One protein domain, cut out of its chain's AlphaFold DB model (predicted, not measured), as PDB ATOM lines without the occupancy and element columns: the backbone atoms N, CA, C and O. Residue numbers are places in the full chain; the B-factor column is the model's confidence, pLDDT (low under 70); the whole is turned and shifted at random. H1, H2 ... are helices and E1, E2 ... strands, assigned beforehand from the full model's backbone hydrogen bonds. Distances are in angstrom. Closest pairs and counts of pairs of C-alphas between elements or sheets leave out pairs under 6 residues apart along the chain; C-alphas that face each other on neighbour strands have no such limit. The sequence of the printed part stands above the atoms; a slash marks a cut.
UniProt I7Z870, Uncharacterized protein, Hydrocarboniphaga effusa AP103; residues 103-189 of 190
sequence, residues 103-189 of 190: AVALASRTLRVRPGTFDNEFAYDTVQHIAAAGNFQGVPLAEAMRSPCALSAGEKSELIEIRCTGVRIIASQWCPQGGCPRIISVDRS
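This is residues 103 to 189 of the 190 residues of an uncharacterized protein of Hydrocarboniphaga effusa AP103 (UniProt I7Z870). A strongly twisted sheet of six strands, curled like part of a barrel, wraps round one helix, H1; short H2 sits beside the strands near the last residues of H1. The printed part has 87 residues, with named elements in the order E1 E2 H1 H2 E3 E4 E5 E6. The sheet runs E1 E2 E3 E4 E5 E6 and is mixed, helices and strands making a mixed class. The whole is compact and rounded, with a radius of gyration of the C-alphas of 11.6 A and spans of 31 by 28 by 23 A.

E1, residues 103 to 106, begins at C-alpha 103 (38.749, 24.394, 19.889); E2 is residues 109 to 114. H1, residues 120 to 132, is 18.3 A long; H2 is residues 141 to 144. E3, residues 146 to 153, measures 19.7 A, and E4, residues 159 to 165, 19.6 A. E5 is residues 167 to 172; E6, residues 182 to 187, ends at C-alpha 187 (43.212, 40.876, 35.489).

E1 and E2 form an antiparallel hairpin, N 104 and O 111 being 2.8 A apart. E2 and E3 are parallel, with N 114 and O 149 at 2.8 A; E2, H1 H2, E3 is a strand-helix-strand unit, parallel neighbours with helices between, its crossover left-handed. E3 E4 E5 E6 is a meander, each strand the antiparallel neighbour of the one before: N 150 and O 163, N 162 and O 169, N 168 and O 187 are each 2.8 A apart. H1 is on one face of the sheet, making two layers; its closest C-alphas to E1 are Tyr 124 and Val 104, 6.4 A. H1 touches H2 with residues 130 to 132 alone, closest at the C-alphas of Ala 131 and Ala 142, 4.3 A. H2 is over none of the strands, at a height over the sheet of 4.7 A. Every O i to N i+4 pair in H1 is within hydrogen-bond range; H2 is too short for one.

The C-alphas farthest apart, Ser 108 and Lys 156, are 32.7 A apart. The printed part has no cut and no long link. Mean pLDDT of the printed part is 92.7; Ser 189 is under 70.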
ATOM      1  N   ALA A 103      37.323  24.115  19.871       96.94
ATOM      2  CA  ALA A 103      38.749  24.394  19.889       96.94
ATOM      3  C   ALA A 103      39.079  25.678  19.113       96.94
ATOM      4  O   ALA A 103      38.620  25.872  17.993       96.94
ATOM      5  N   VAL A 104      39.939  26.521  19.681       97.12
ATOM      6  CA  VAL A 104      40.558  27.660  18.994       97.12
ATOM      7  C   VAL A 104      42.067  27.455  18.982       97.12
ATOM      8  O   VAL A 104      42.711  27.430  20.032       97.12
ATOM      9  N   ALA A 105      42.637  27.279  17.792       94.00
ATOM     10  CA  ALA A 105      44.067  27.044  17.622       94.00
ATOM     11  C   ALA A 105      44.851  28.358  17.722       94.00
ATOM     12  O   ALA A 105      44.741  29.224  16.861       94.00
ATOM     13  N   LEU A 106      45.667  28.504  18.759       90.81
ATOM     14  CA  LEU A 106      46.698  29.534  18.854       90.81
ATOM     15  C   LEU A 106      48.024  28.986  18.307       90.81
ATOM     16  O   LEU A 106      48.203  27.775  18.202       90.81
ATOM     17  N   ALA A 107      48.991  29.867  18.030       82.25
ATOM     18  CA  ALA A 107      50.273  29.490  17.418       82.25
ATOM     19  C   ALA A 107      51.006  28.327  18.123       82.25
ATOM     20  O   ALA A 107      51.664  27.532  17.460       82.25
ATOM     21  N   SER A 108      50.895  28.210  19.450       84.62
ATOM     22  CA  SER A 108      51.593  27.188  20.247       84.62
ATOM     23  C   SER A 108      50.679  26.172  20.941       84.62
ATOM     24  O   SER A 108      51.182  25.221  21.539       84.62
ATOM     25  N   ARG A 109      49.352  26.362  20.926       92.00
ATOM     26  CA  ARG A 109      48.405  25.533  21.695       92.00
ATOM     27  C   ARG A 109      46.965  25.706  21.239       92.00
ATOM     28  O   ARG A 109      46.635  26.669  20.567       92.00
ATOM     29  N   THR A 110      46.084  24.827  21.701       94.62
ATOM     30  CA  THR A 110      44.637  24.950  21.484       94.62
ATOM     31  C   THR A 110      43.930  25.392  22.760       94.62
ATOM     32  O   THR A 110      44.198  24.856  23.839       94.62
ATOM     33  N   LEU A 111      43.011  26.350  22.635       96.12
ATOM     34  CA  LEU A 111      42.108  26.757  23.703       96.12
ATOM     35  C   LEU A 111      40.743  26.101  23.542       96.12
ATOM     36  O   LEU A 111      40.190  26.091  22.448       96.12
ATOM     37  N   ARG A 112      40.195  25.575  24.637       96.19
ATOM     38  CA  ARG A 112      38.784  25.178  24.702       96.19
ATOM     39  C   ARG A 112      37.967  26.428  24.984       96.19
ATOM     40  O   ARG A 112      38.210  27.072  26.003       96.19
ATOM     41  N   VAL A 113      37.068  26.789  24.079       97.62
ATOM     42  CA  VAL A 113      36.299  28.034  24.118       97.62
ATOM     43  C   VAL A 113      34.819  27.720  24.251       97.62
ATOM     44  O   VAL A 113      34.289  26.903  23.504       97.62
ATOM     45  N   ARG A 114      34.171  28.392  25.201       97.38
ATOM     46  CA  ARG A 114      32.729  28.377  25.433       97.38
ATOM     47  C   ARG A 114      32.171  29.744  25.023       97.38
ATOM     48  O   ARG A 114      32.549  30.744  25.640       97.38
ATOM     49  N   PRO A 115      31.316  29.823  23.993       96.81
ATOM     50  CA  PRO A 115      30.876  31.096  23.421       96.81
ATOM     51  C   PRO A 115      29.847  31.828  24.297       96.81
ATOM     52  O   PRO A 115      29.643  33.026  24.123       96.81
ATOM     53  N   GLY A 116      29.210  31.132  25.246       93.88
ATOM     54  CA  GLY A 116      28.137  31.702  26.058       93.88
ATOM     55  C   GLY A 116      26.934  32.063  25.189       93.88
ATOM     56  O   GLY A 116      26.450  31.231  24.429       93.88
ATOM     57  N   THR A 117      26.464  33.305  25.292       93.12
ATOM     58  CA  THR A 117      25.346  33.823  24.486       93.12
ATOM     59  C   THR A 117      25.778  34.400  23.136       93.12
ATOM     60  O   THR A 117      24.937  34.919  22.406       93.12
ATOM     61  N   PHE A 118      27.076  34.387  22.818       94.94
ATOM     62  CA  PHE A 118      27.579  34.899  21.546       94.94
ATOM     63  C   PHE A 118      27.542  33.834  20.450       94.94
ATOM     64  O   PHE A 118      27.572  32.636  20.719       94.94
ATOM     65  N   ASP A 119      27.532  34.297  19.203       95.06
ATOM     66  CA  ASP A 119      27.729  33.438  18.040       95.06
ATOM     67  C   ASP A 119      29.111  32.744  18.078       95.06
ATOM     68  O   ASP A 119      30.101  33.309  18.560       95.06
ATOM     69  N   ASN A 120      29.182  31.515  17.560       96.06
ATOM     70  CA  ASN A 120      30.399  30.704  17.574       96.06
ATOM     71  C   ASN A 120      31.549  31.356  16.785       96.06
ATOM     72  O   ASN A 120      32.684  31.367  17.268       96.06
ATOM     73  N   GLU A 121      31.275  31.921  15.604       95.56
ATOM     74  CA  GLU A 121      32.269  32.616  14.772       95.56
ATOM     75  C   GLU A 121      32.766  33.872  15.476       95.56
ATOM     76  O   GLU A 121      33.972  34.117  15.547       95.56
ATOM     77  N   PHE A 122      31.850  34.615  16.098       95.00
ATOM     78  CA  PHE A 122      32.209  35.781  16.896       95.00
ATOM     79  C   PHE A 122      33.154  35.421  18.051       95.00
ATOM     80  O   PHE A 122      34.164  36.097  18.278       95.00
ATOM     81  N   ALA A 123      32.844  34.353  18.787       96.81
ATOM     82  CA  ALA A 123      33.673  33.886  19.891       96.81
ATOM     83  C   ALA A 123      35.045  33.384  19.409       96.81
ATOM     84  O   ALA A 123      36.062  33.693  20.037       96.81
ATOM     85  N   TYR A 124      35.089  32.668  18.279       96.81
ATOM     86  CA  TYR A 124      36.331  32.217  17.652       96.81
ATOM     87  C   TYR A 124      37.236  33.405  17.301       96.81
ATOM     88  O   TYR A 124      38.391  33.462  17.738       96.81
ATOM     89  N   ASP A 125      36.703  34.372  16.552       95.38
ATOM     90  CA  ASP A 125      37.460  35.534  16.084       95.38
ATOM     91  C   ASP A 125      37.872  36.446  17.243       95.38
ATOM     92  O   ASP A 125      38.998  36.943  17.263       95.38
ATOM     93  N   THR A 126      37.021  36.597  18.261       96.12
ATOM     94  CA  THR A 126      37.354  37.338  19.483       96.12
ATOM     95  C   THR A 126      38.558  36.722  20.188       96.12
ATOM     96  O   THR A 126      39.515  37.427  20.502       96.12
ATOM     97  N   VAL A 127      38.562  35.406  20.418       96.62
ATOM     98  CA  VAL A 127      39.681  34.739  21.103       96.62
ATOM     99  C   VAL A 127      40.970  34.831  20.285       96.62
ATOM    100  O   VAL A 127      42.024  35.117  20.856       96.62
ATOM    101  N   GLN A 128      40.897  34.653  18.961       95.88
ATOM    102  CA  GLN A 128      42.040  34.851  18.061       95.88
ATOM    103  C   GLN A 128      42.588  36.277  18.139       95.88
ATOM    104  O   GLN A 128      43.791  36.467  18.320       95.88
ATOM    105  N   HIS A 129      41.708  37.274  18.035       95.06
ATOM    106  CA  HIS A 129      42.078  38.683  18.053       95.06
ATOM    107  C   HIS A 129      42.781  39.062  19.359       95.06
ATOM    108  O   HIS A 129      43.858  39.656  19.339       95.06
ATOM    109  N   ILE A 130      42.208  38.662  20.495       95.12
ATOM    110  CA  ILE A 130      42.768  38.943  21.820       95.12
ATOM    111  C   ILE A 130      44.122  38.249  21.995       95.12
ATOM    112  O   ILE A 130      45.078  38.879  22.442       95.12
ATOM    113  N   ALA A 131      44.248  36.980  21.598       94.69
ATOM    114  CA  ALA A 131      45.523  36.272  21.672       94.69
ATOM    115  C   ALA A 131      46.602  36.917  20.779       94.69
ATOM    116  O   ALA A 131      47.770  36.967  21.166       94.69
ATOM    117  N   ALA A 132      46.222  37.451  19.614       94.25
ATOM    118  CA  ALA A 132      47.128  38.104  18.672       94.25
ATOM    119  C   ALA A 132      47.518  39.542  19.064       94.25
ATOM    120  O   ALA A 132      48.482  40.077  18.519       94.25
ATOM    121  N   ALA A 133      46.827  40.165  20.026       92.94
ATOM    122  CA  ALA A 133      47.091  41.542  20.453       92.94
ATOM    123  C   ALA A 133      48.422  41.721  21.220       92.94
ATOM    124  O   ALA A 133      48.812  42.843  21.545       92.94
ATOM    125  N   GLY A 134      49.147  40.631  21.492       92.50
ATOM    126  CA  GLY A 134      50.481  40.657  22.086       92.50
ATOM    127  C   GLY A 134      50.459  40.950  23.585       92.50
ATOM    128  O   GLY A 134      49.856  40.208  24.361       92.50
ATOM    129  N   ASN A 135      51.171  42.000  24.000       94.06
ATOM    130  CA  ASN A 135      51.272  42.404  25.401       94.06
ATOM    131  C   ASN A 135      50.295  43.538  25.715       94.06
ATOM    132  O   ASN A 135      50.363  44.602  25.102       94.06
ATOM    133  N   PHE A 136      49.464  43.356  26.741       94.69
ATOM    134  CA  PHE A 136      48.587  44.403  27.261       94.69
ATOM    135  C   PHE A 136      48.844  44.601  28.752       94.69
ATOM    136  O   PHE A 136      48.787  43.645  29.516       94.69
ATOM    137  N   GLN A 137      49.175  45.830  29.169       93.56
ATOM    138  CA  GLN A 137      49.488  46.158  30.573       93.56
ATOM    139  C   GLN A 137      50.536  45.213  31.212       93.56
ATOM    140  O   GLN A 137      50.454  44.864  32.384       93.56
ATOM    141  N   GLY A 138      51.529  44.770  30.429       93.31
ATOM    142  CA  GLY A 138      52.563  43.830  30.886       93.31
ATOM    143  C   GLY A 138      52.117  42.361  30.965       93.31
ATOM    144  O   GLY A 138      52.838  41.528  31.516       93.31
ATOM    145  N   VAL A 139      50.943  42.021  30.426       94.56
ATOM    146  CA  VAL A 139      50.439  40.646  30.340       94.56
ATOM    147  C   VAL A 139      50.562  40.124  28.902       94.56
ATOM    148  O   VAL A 139      49.919  40.689  28.013       94.56
ATOM    149  N   PRO A 140      51.329  39.041  28.664       94.31
ATOM    150  CA  PRO A 140      51.370  38.368  27.366       94.31
ATOM    151  C   PRO A 140      50.085  37.561  27.164       94.31
ATOM    152  O   PRO A 140      49.899  36.503  27.763       94.31
ATOM    153  N   LEU A 141      49.170  38.064  26.337       94.50
ATOM    154  CA  LEU A 141      47.794  37.558  26.253       94.50
ATOM    155  C   LEU A 141      47.724  36.106  25.776       94.50
ATOM    156  O   LEU A 141      47.118  35.268  26.444       94.50
ATOM    157  N   ALA A 142      48.416  35.789  24.678       93.75
ATOM    158  CA  ALA A 142      48.485  34.429  24.144       93.75
ATOM    159  C   ALA A 142      48.999  33.408  25.168       93.75
ATOM    160  O   ALA A 142      48.562  32.262  25.145       93.75
ATOM    161  N   GLU A 143      49.909  33.805  26.063       93.19
ATOM    162  CA  GLU A 143      50.492  32.939  27.093       93.19
ATOM    163  C   GLU A 143      49.636  32.874  28.360       93.19
ATOM    164  O   GLU A 143      49.531  31.806  28.971       93.19
ATOM    165  N   ALA A 144      48.977  33.974  28.723       93.31
ATOM    166  CA  ALA A 144      48.124  34.073  29.902       93.31
ATOM    167  C   ALA A 144      46.787  33.326  29.740       93.31
ATOM    168  O   ALA A 144      46.295  32.735  30.698       93.31
ATOM    169  N   MET A 145      46.209  33.309  28.535       94.19
ATOM    170  CA  MET A 145      44.912  32.673  28.263       94.19
ATOM    171  C   MET A 145      45.013  31.146  28.225       94.19
ATOM    172  O   MET A 145      45.415  30.595  27.203       94.19
ATOM    173  N   ARG A 146      44.643  30.429  29.294       94.62
ATOM    174  CA  ARG A 146      44.623  28.950  29.310       94.62
ATOM    175  C   ARG A 146      43.200  28.396  29.322       94.62
ATOM    176  O   ARG A 146      42.285  29.028  29.833       94.62
ATOM    177  N   SER A 147      43.034  27.187  28.790       94.19
ATOM    178  CA  SER A 147      41.742  26.496  28.737       94.19
ATOM    179  C   SER A 147      41.148  26.194  30.123       94.19
ATOM    180  O   SER A 147      41.905  25.869  31.044       94.19
ATOM    181  N   PRO A 148      39.809  26.145  30.242       93.50
ATOM    182  CA  PRO A 148      38.845  26.658  29.267       93.50
ATOM    183  C   PRO A 148      38.797  28.196  29.281       93.50
ATOM    184  O   PRO A 148      39.173  28.823  30.267       93.50
ATOM    185  N   CYS A 149      38.318  28.778  28.187       96.25
ATOM    186  CA  CYS A 149      37.954  30.184  28.074       96.25
ATOM    187  C   CYS A 149      36.447  30.294  27.850       96.25
ATOM    188  O   CYS A 149      35.922  29.651  26.948       96.25
ATOM    189  N   ALA A 150      35.752  31.103  28.637       96.62
ATOM    190  CA  ALA A 150      34.328  31.370  28.485       96.62
ATOM    191  C   ALA A 150      34.099  32.844  28.159       96.62
ATOM    192  O   ALA A 150      34.746  33.714  28.746       96.62
ATOM    193  N   LEU A 151      33.186  33.107  27.227       97.50
ATOM    194  CA  LEU A 151      32.726  34.449  26.901       97.50
ATOM    195  C   LEU A 151      31.368  34.701  27.561       97.50
ATOM    196  O   LEU A 151      30.491  33.837  27.562       97.50
ATOM    197  N   SER A 152      31.187  35.904  28.090       96.25
ATOM    198  CA  SER A 152      29.913  36.384  28.622       96.25
ATOM    199  C   SER A 152      29.720  37.864  28.310       96.25
ATOM    200  O   SER A 152      30.690  38.603  28.125       96.25
ATOM    201  N   ALA A 153      28.465  38.306  28.241       94.88
ATOM    202  CA  ALA A 153      28.165  39.731  28.184       94.88
ATOM    203  C   ALA A 153      28.710  40.424  29.443       94.88
ATOM    204  O   ALA A 153      28.633  39.878  30.547       94.88
ATOM    205  N   GLY A 154      29.300  41.603  29.266       91.19
ATOM    206  CA  GLY A 154      29.722  42.455  30.368       91.19
ATOM    207  C   GLY A 154      28.554  43.245  30.959       91.19
ATOM    208  O   GLY A 154      27.403  43.107  30.552       91.19
ATOM    209  N   GLU A 155      28.864  44.136  31.902       88.44
ATOM    210  CA  GLU A 155      27.865  45.007  32.547       88.44
ATOM    211  C   GLU A 155      27.147  45.945  31.565       88.44
ATOM    212  O   GLU A 155      26.035  46.397  31.827       88.44
ATOM    213  N   LYS A 156      27.788  46.243  30.429       90.44
ATOM    214  CA  LYS A 156      27.210  47.017  29.330       90.44
ATOM    215  C   LYS A 156      27.151  46.162  28.075       90.44
ATOM    216  O   LYS A 156      28.019  45.318  27.868       90.44
ATOM    217  N   SER A 157      26.164  46.421  27.219       86.50
ATOM    218  CA  SER A 157      25.891  45.631  26.010       86.50
ATOM    219  C   SER A 157      27.068  45.539  25.036       86.50
ATOM    220  O   SER A 157      27.193  44.556  24.316       86.50
ATOM    221  N   GLU A 158      27.928  46.555  25.000       90.19
ATOM    222  CA  GLU A 158      29.116  46.597  24.150       90.19
ATOM    223  C   GLU A 158      30.324  45.876  24.757       90.19
ATOM    224  O   GLU A 158      31.322  45.677  24.063       90.19
ATOM    225  N   LEU A 159      30.270  45.521  26.042       95.31
ATOM    226  CA  LEU A 159      31.370  44.877  26.739       95.31
ATOM    227  C   LEU A 159      31.234  43.361  26.674       95.31
ATOM    228  O   LEU A 159      30.166  42.786  26.866       95.31
ATOM    229  N   ILE A 160      32.369  42.719  26.452       96.50
ATOM    230  CA  ILE A 160      32.547  41.280  26.519       96.50
ATOM    231  C   ILE A 160      33.507  41.011  27.652       96.50
ATOM    232  O   ILE A 160      34.556  41.650  27.776       96.50
ATOM    233  N   GLU A 161      33.169  40.009  28.433       97.19
ATOM    234  CA  GLU A 161      34.060  39.435  29.406       97.19
ATOM    235  C   GLU A 161      34.542  38.072  28.910       97.19
ATOM    236  O   GLU A 161      33.742  37.193  28.597       97.19
ATOM    237  N   ILE A 162      35.861  37.908  28.817       97.19
ATOM    238  CA  ILE A 162      36.515  36.646  28.475       97.19
ATOM    239  C   ILE A 162      37.238  36.142  29.720       97.19
ATOM    240  O   ILE A 162      38.228  36.730  30.164       97.19
ATOM    241  N   ARG A 163      36.754  35.038  30.290       96.75
ATOM    242  CA  ARG A 163      37.375  34.363  31.435       96.75
ATOM    243  C   ARG A 163      38.087  33.113  30.969       96.75
ATOM    244  O   ARG A 163      37.439  32.139  30.608       96.75
ATOM    245  N   CYS A 164      39.407  33.133  31.020       95.69
ATOM    246  CA  CYS A 164      40.245  31.963  30.816       95.69
ATOM    247  C   CYS A 164      40.854  31.523  32.150       95.69
ATOM    248  O   CYS A 164      41.016  32.324  33.071       95.69
ATOM    249  N   THR A 165      41.287  30.269  32.249       93.25
ATOM    250  CA  THR A 165      42.084  29.825  33.398       93.25
ATOM    251  C   THR A 165      43.344  30.693  33.537       93.25
ATOM    252  O   THR A 165      44.257  30.619  32.710       93.25
ATOM    253  N   GLY A 166      43.437  31.480  34.611       87.31
ATOM    254  CA  GLY A 166      44.571  32.366  34.907       87.31
ATOM    255  C   GLY A 166      44.401  33.833  34.492       87.31
ATOM    256  O   GLY A 166      45.220  34.664  34.888       87.31
ATOM    257  N   VAL A 167      43.378  34.190  33.706       95.25
ATOM    258  CA  VAL A 167      43.184  35.576  33.252       95.25
ATOM    259  C   VAL A 167      41.721  35.900  32.958       95.25
ATOM    260  O   VAL A 167      40.996  35.117  32.347       95.25
ATOM    261  N   ARG A 168      41.310  37.104  33.342       96.69
ATOM    262  CA  ARG A 168      40.042  37.729  32.969       96.69
ATOM    263  C   ARG A 168      40.341  38.943  32.104       96.69
ATOM    264  O   ARG A 168      41.206  39.745  32.443       96.69
ATOM    265  N   ILE A 169      39.635  39.066  30.990       97.06
ATOM    266  CA  ILE A 169      39.831  40.128  30.005       97.06
ATOM    267  C   ILE A 169      38.486  40.797  29.766       97.06
ATOM    268  O   ILE A 169      37.506  40.115  29.473       97.06
ATOM    269  N   ILE A 170      38.443  42.122  29.871       96.75
ATOM    270  CA  ILE A 170      37.290  42.916  29.446       96.75
ATOM    271  C   ILE A 170      37.641  43.572  28.122       96.75
ATOM    272  O   ILE A 170      38.650  44.275  28.020       96.75
ATOM    273  N   ALA A 171      36.808  43.355  27.113       96.00
ATOM    274  CA  ALA A 171      36.965  43.941  25.793       96.00
ATOM    275  C   ALA A 171      35.670  44.627  25.341       96.00
ATOM    276  O   ALA A 171      34.585  44.266  25.778       96.00
ATOM    277  N   SER A 172      35.782  45.629  24.475       94.12
ATOM    278  CA  SER A 172      34.650  46.357  23.902       94.12
ATOM    279  C   SER A 172      34.472  46.001  22.430       94.12
ATOM    280  O   SER A 172      35.430  46.050  21.657       94.12
ATOM    281  N   GLN A 173      33.238  45.705  22.030       91.56
ATOM    282  CA  GLN A 173      32.813  45.586  20.631       91.56
ATOM    283  C   GLN A 173      32.702  46.943  19.935       91.56
ATOM    284  O   GLN A 173      32.608  47.011  18.712       91.56
ATOM    285  N   TRP A 174      32.696  48.036  20.696       88.25
ATOM    286  CA  TRP A 174      32.624  49.377  20.145       88.25
ATOM    287  C   TRP A 174      34.028  49.955  19.944       88.25
ATOM    288  O   TRP A 174      34.696  50.359  20.902       88.25
ATOM    289  N   CYS A 175      34.468  50.008  18.684       83.81
ATOM    290  CA  CYS A 175      35.760  50.576  18.291       83.81
ATOM    291  C   CYS A 175      35.568  51.529  17.098       83.81
ATOM    292  O   CYS A 175      35.633  51.100  15.946       83.81
ATOM    293  N   PRO A 176      35.352  52.838  17.336       77.06
ATOM    294  CA  PRO A 176      35.088  53.804  16.263       77.06
ATOM    295  C   PRO A 176      36.271  54.004  15.298       77.06
ATOM    296  O   PRO A 176      36.092  54.558  14.223       77.06
ATOM    297  N   GLN A 177      37.470  53.552  15.676       75.31
ATOM    298  CA  GLN A 177      38.703  53.631  14.880       75.31
ATOM    299  C   GLN A 177      39.105  52.270  14.271       75.31
ATOM    300  O   GLN A 177      40.219  52.124  13.777       75.31
ATOM    301  N   GLY A 178      38.222  51.261  14.319       75.00
ATOM    302  CA  GLY A 178      38.525  49.883  13.915       75.00
ATOM    303  C   GLY A 178      39.275  49.073  14.984       75.00
ATOM    304  O   GLY A 178      39.548  49.571  16.077       75.00
ATOM    305  N   GLY A 179      39.576  47.803  14.678       74.44
ATOM    306  CA  GLY A 179      40.333  46.903  15.565       74.44
ATOM    307  C   GLY A 179      39.529  46.341  16.742       74.44
ATOM    308  O   GLY A 179      39.957  46.463  17.887       74.44
ATOM    309  N   CYS A 180      38.356  45.763  16.468       84.38
ATOM    310  CA  CYS A 180      37.527  45.127  17.491       84.38
ATOM    311  C   CYS A 180      37.801  43.621  17.658       84.38
ATOM    312  O   CYS A 180      38.130  42.961  16.672       84.38
ATOM    313  N   PRO A 181      37.546  43.072  18.865       89.56
ATOM    314  CA  PRO A 181      37.185  43.800  20.087       89.56
ATOM    315  C   PRO A 181      38.402  44.464  20.755       89.56
ATOM    316  O   PRO A 181      39.468  43.868  20.885       89.56
ATOM    317  N   ARG A 182      38.236  45.705  21.230       92.81
ATOM    318  CA  ARG A 182      39.306  46.465  21.893       92.81
ATOM    319  C   ARG A 182      39.443  46.039  23.350       92.81
ATOM    320  O   ARG A 182      38.495  46.177  24.114       92.81
ATOM    321  N   ILE A 183      40.644  45.647  23.765       94.69
ATOM    322  CA  ILE A 183      40.946  45.323  25.166       94.69
ATOM    323  C   ILE A 183      40.858  46.584  26.034       94.69
ATOM    324  O   ILE A 183      41.469  47.612  25.727       94.69
ATOM    325  N   ILE A 184      40.086  46.495  27.117       94.81
ATOM    326  CA  ILE A 184      39.873  47.559  28.102       94.81
ATOM    327  C   ILE A 184      40.678  47.275  29.370       94.81
ATOM    328  O   ILE A 184      41.372  48.163  29.864       94.81
ATOM    329  N   SER A 185      40.621  46.042  29.875       95.31
ATOM    330  CA  SER A 185      41.365  45.626  31.066       95.31
ATOM    331  C   SER A 185      41.730  44.147  31.032       95.31
ATOM    332  O   SER A 185      41.088  43.341  30.350       95.31
ATOM    333  N   VAL A 186      42.774  43.806  31.787       96.31
ATOM    334  CA  VAL A 186      43.241  42.438  32.004       96.31
ATOM    335  C   VAL A 186      43.572  42.260  33.479       96.31
ATOM    336  O   VAL A 186      44.432  42.959  34.005       96.31
ATOM    337  N   ASP A 187      42.954  41.264  34.106       93.75
ATOM    338  CA  ASP A 187      43.212  40.876  35.489       93.75
ATOM    339  C   ASP A 187      43.751  39.444  35.524       93.75
ATOM    340  O   ASP A 187      43.114  38.509  35.024       93.75
ATOM    341  N   ARG A 188      44.917  39.229  36.148       87.75
ATOM    342  CA  ARG A 188      45.393  37.866  36.430       87.75
ATOM    343  C   ARG A 188      44.497  37.277  37.511       87.75
ATOM    344  O   ARG A 188      44.543  37.696  38.662       87.75
ATOM    345  N   SER A 189      43.639  36.355  37.097       67.25
ATOM    346  CA  SER A 189      42.702  35.675  37.984       67.25
ATOM    347  C   SER A 189      43.424  34.459  38.551       67.25
ATOM    348  O   SER A 189      43.753  33.552  37.783       67.25
TER     349      SER A 189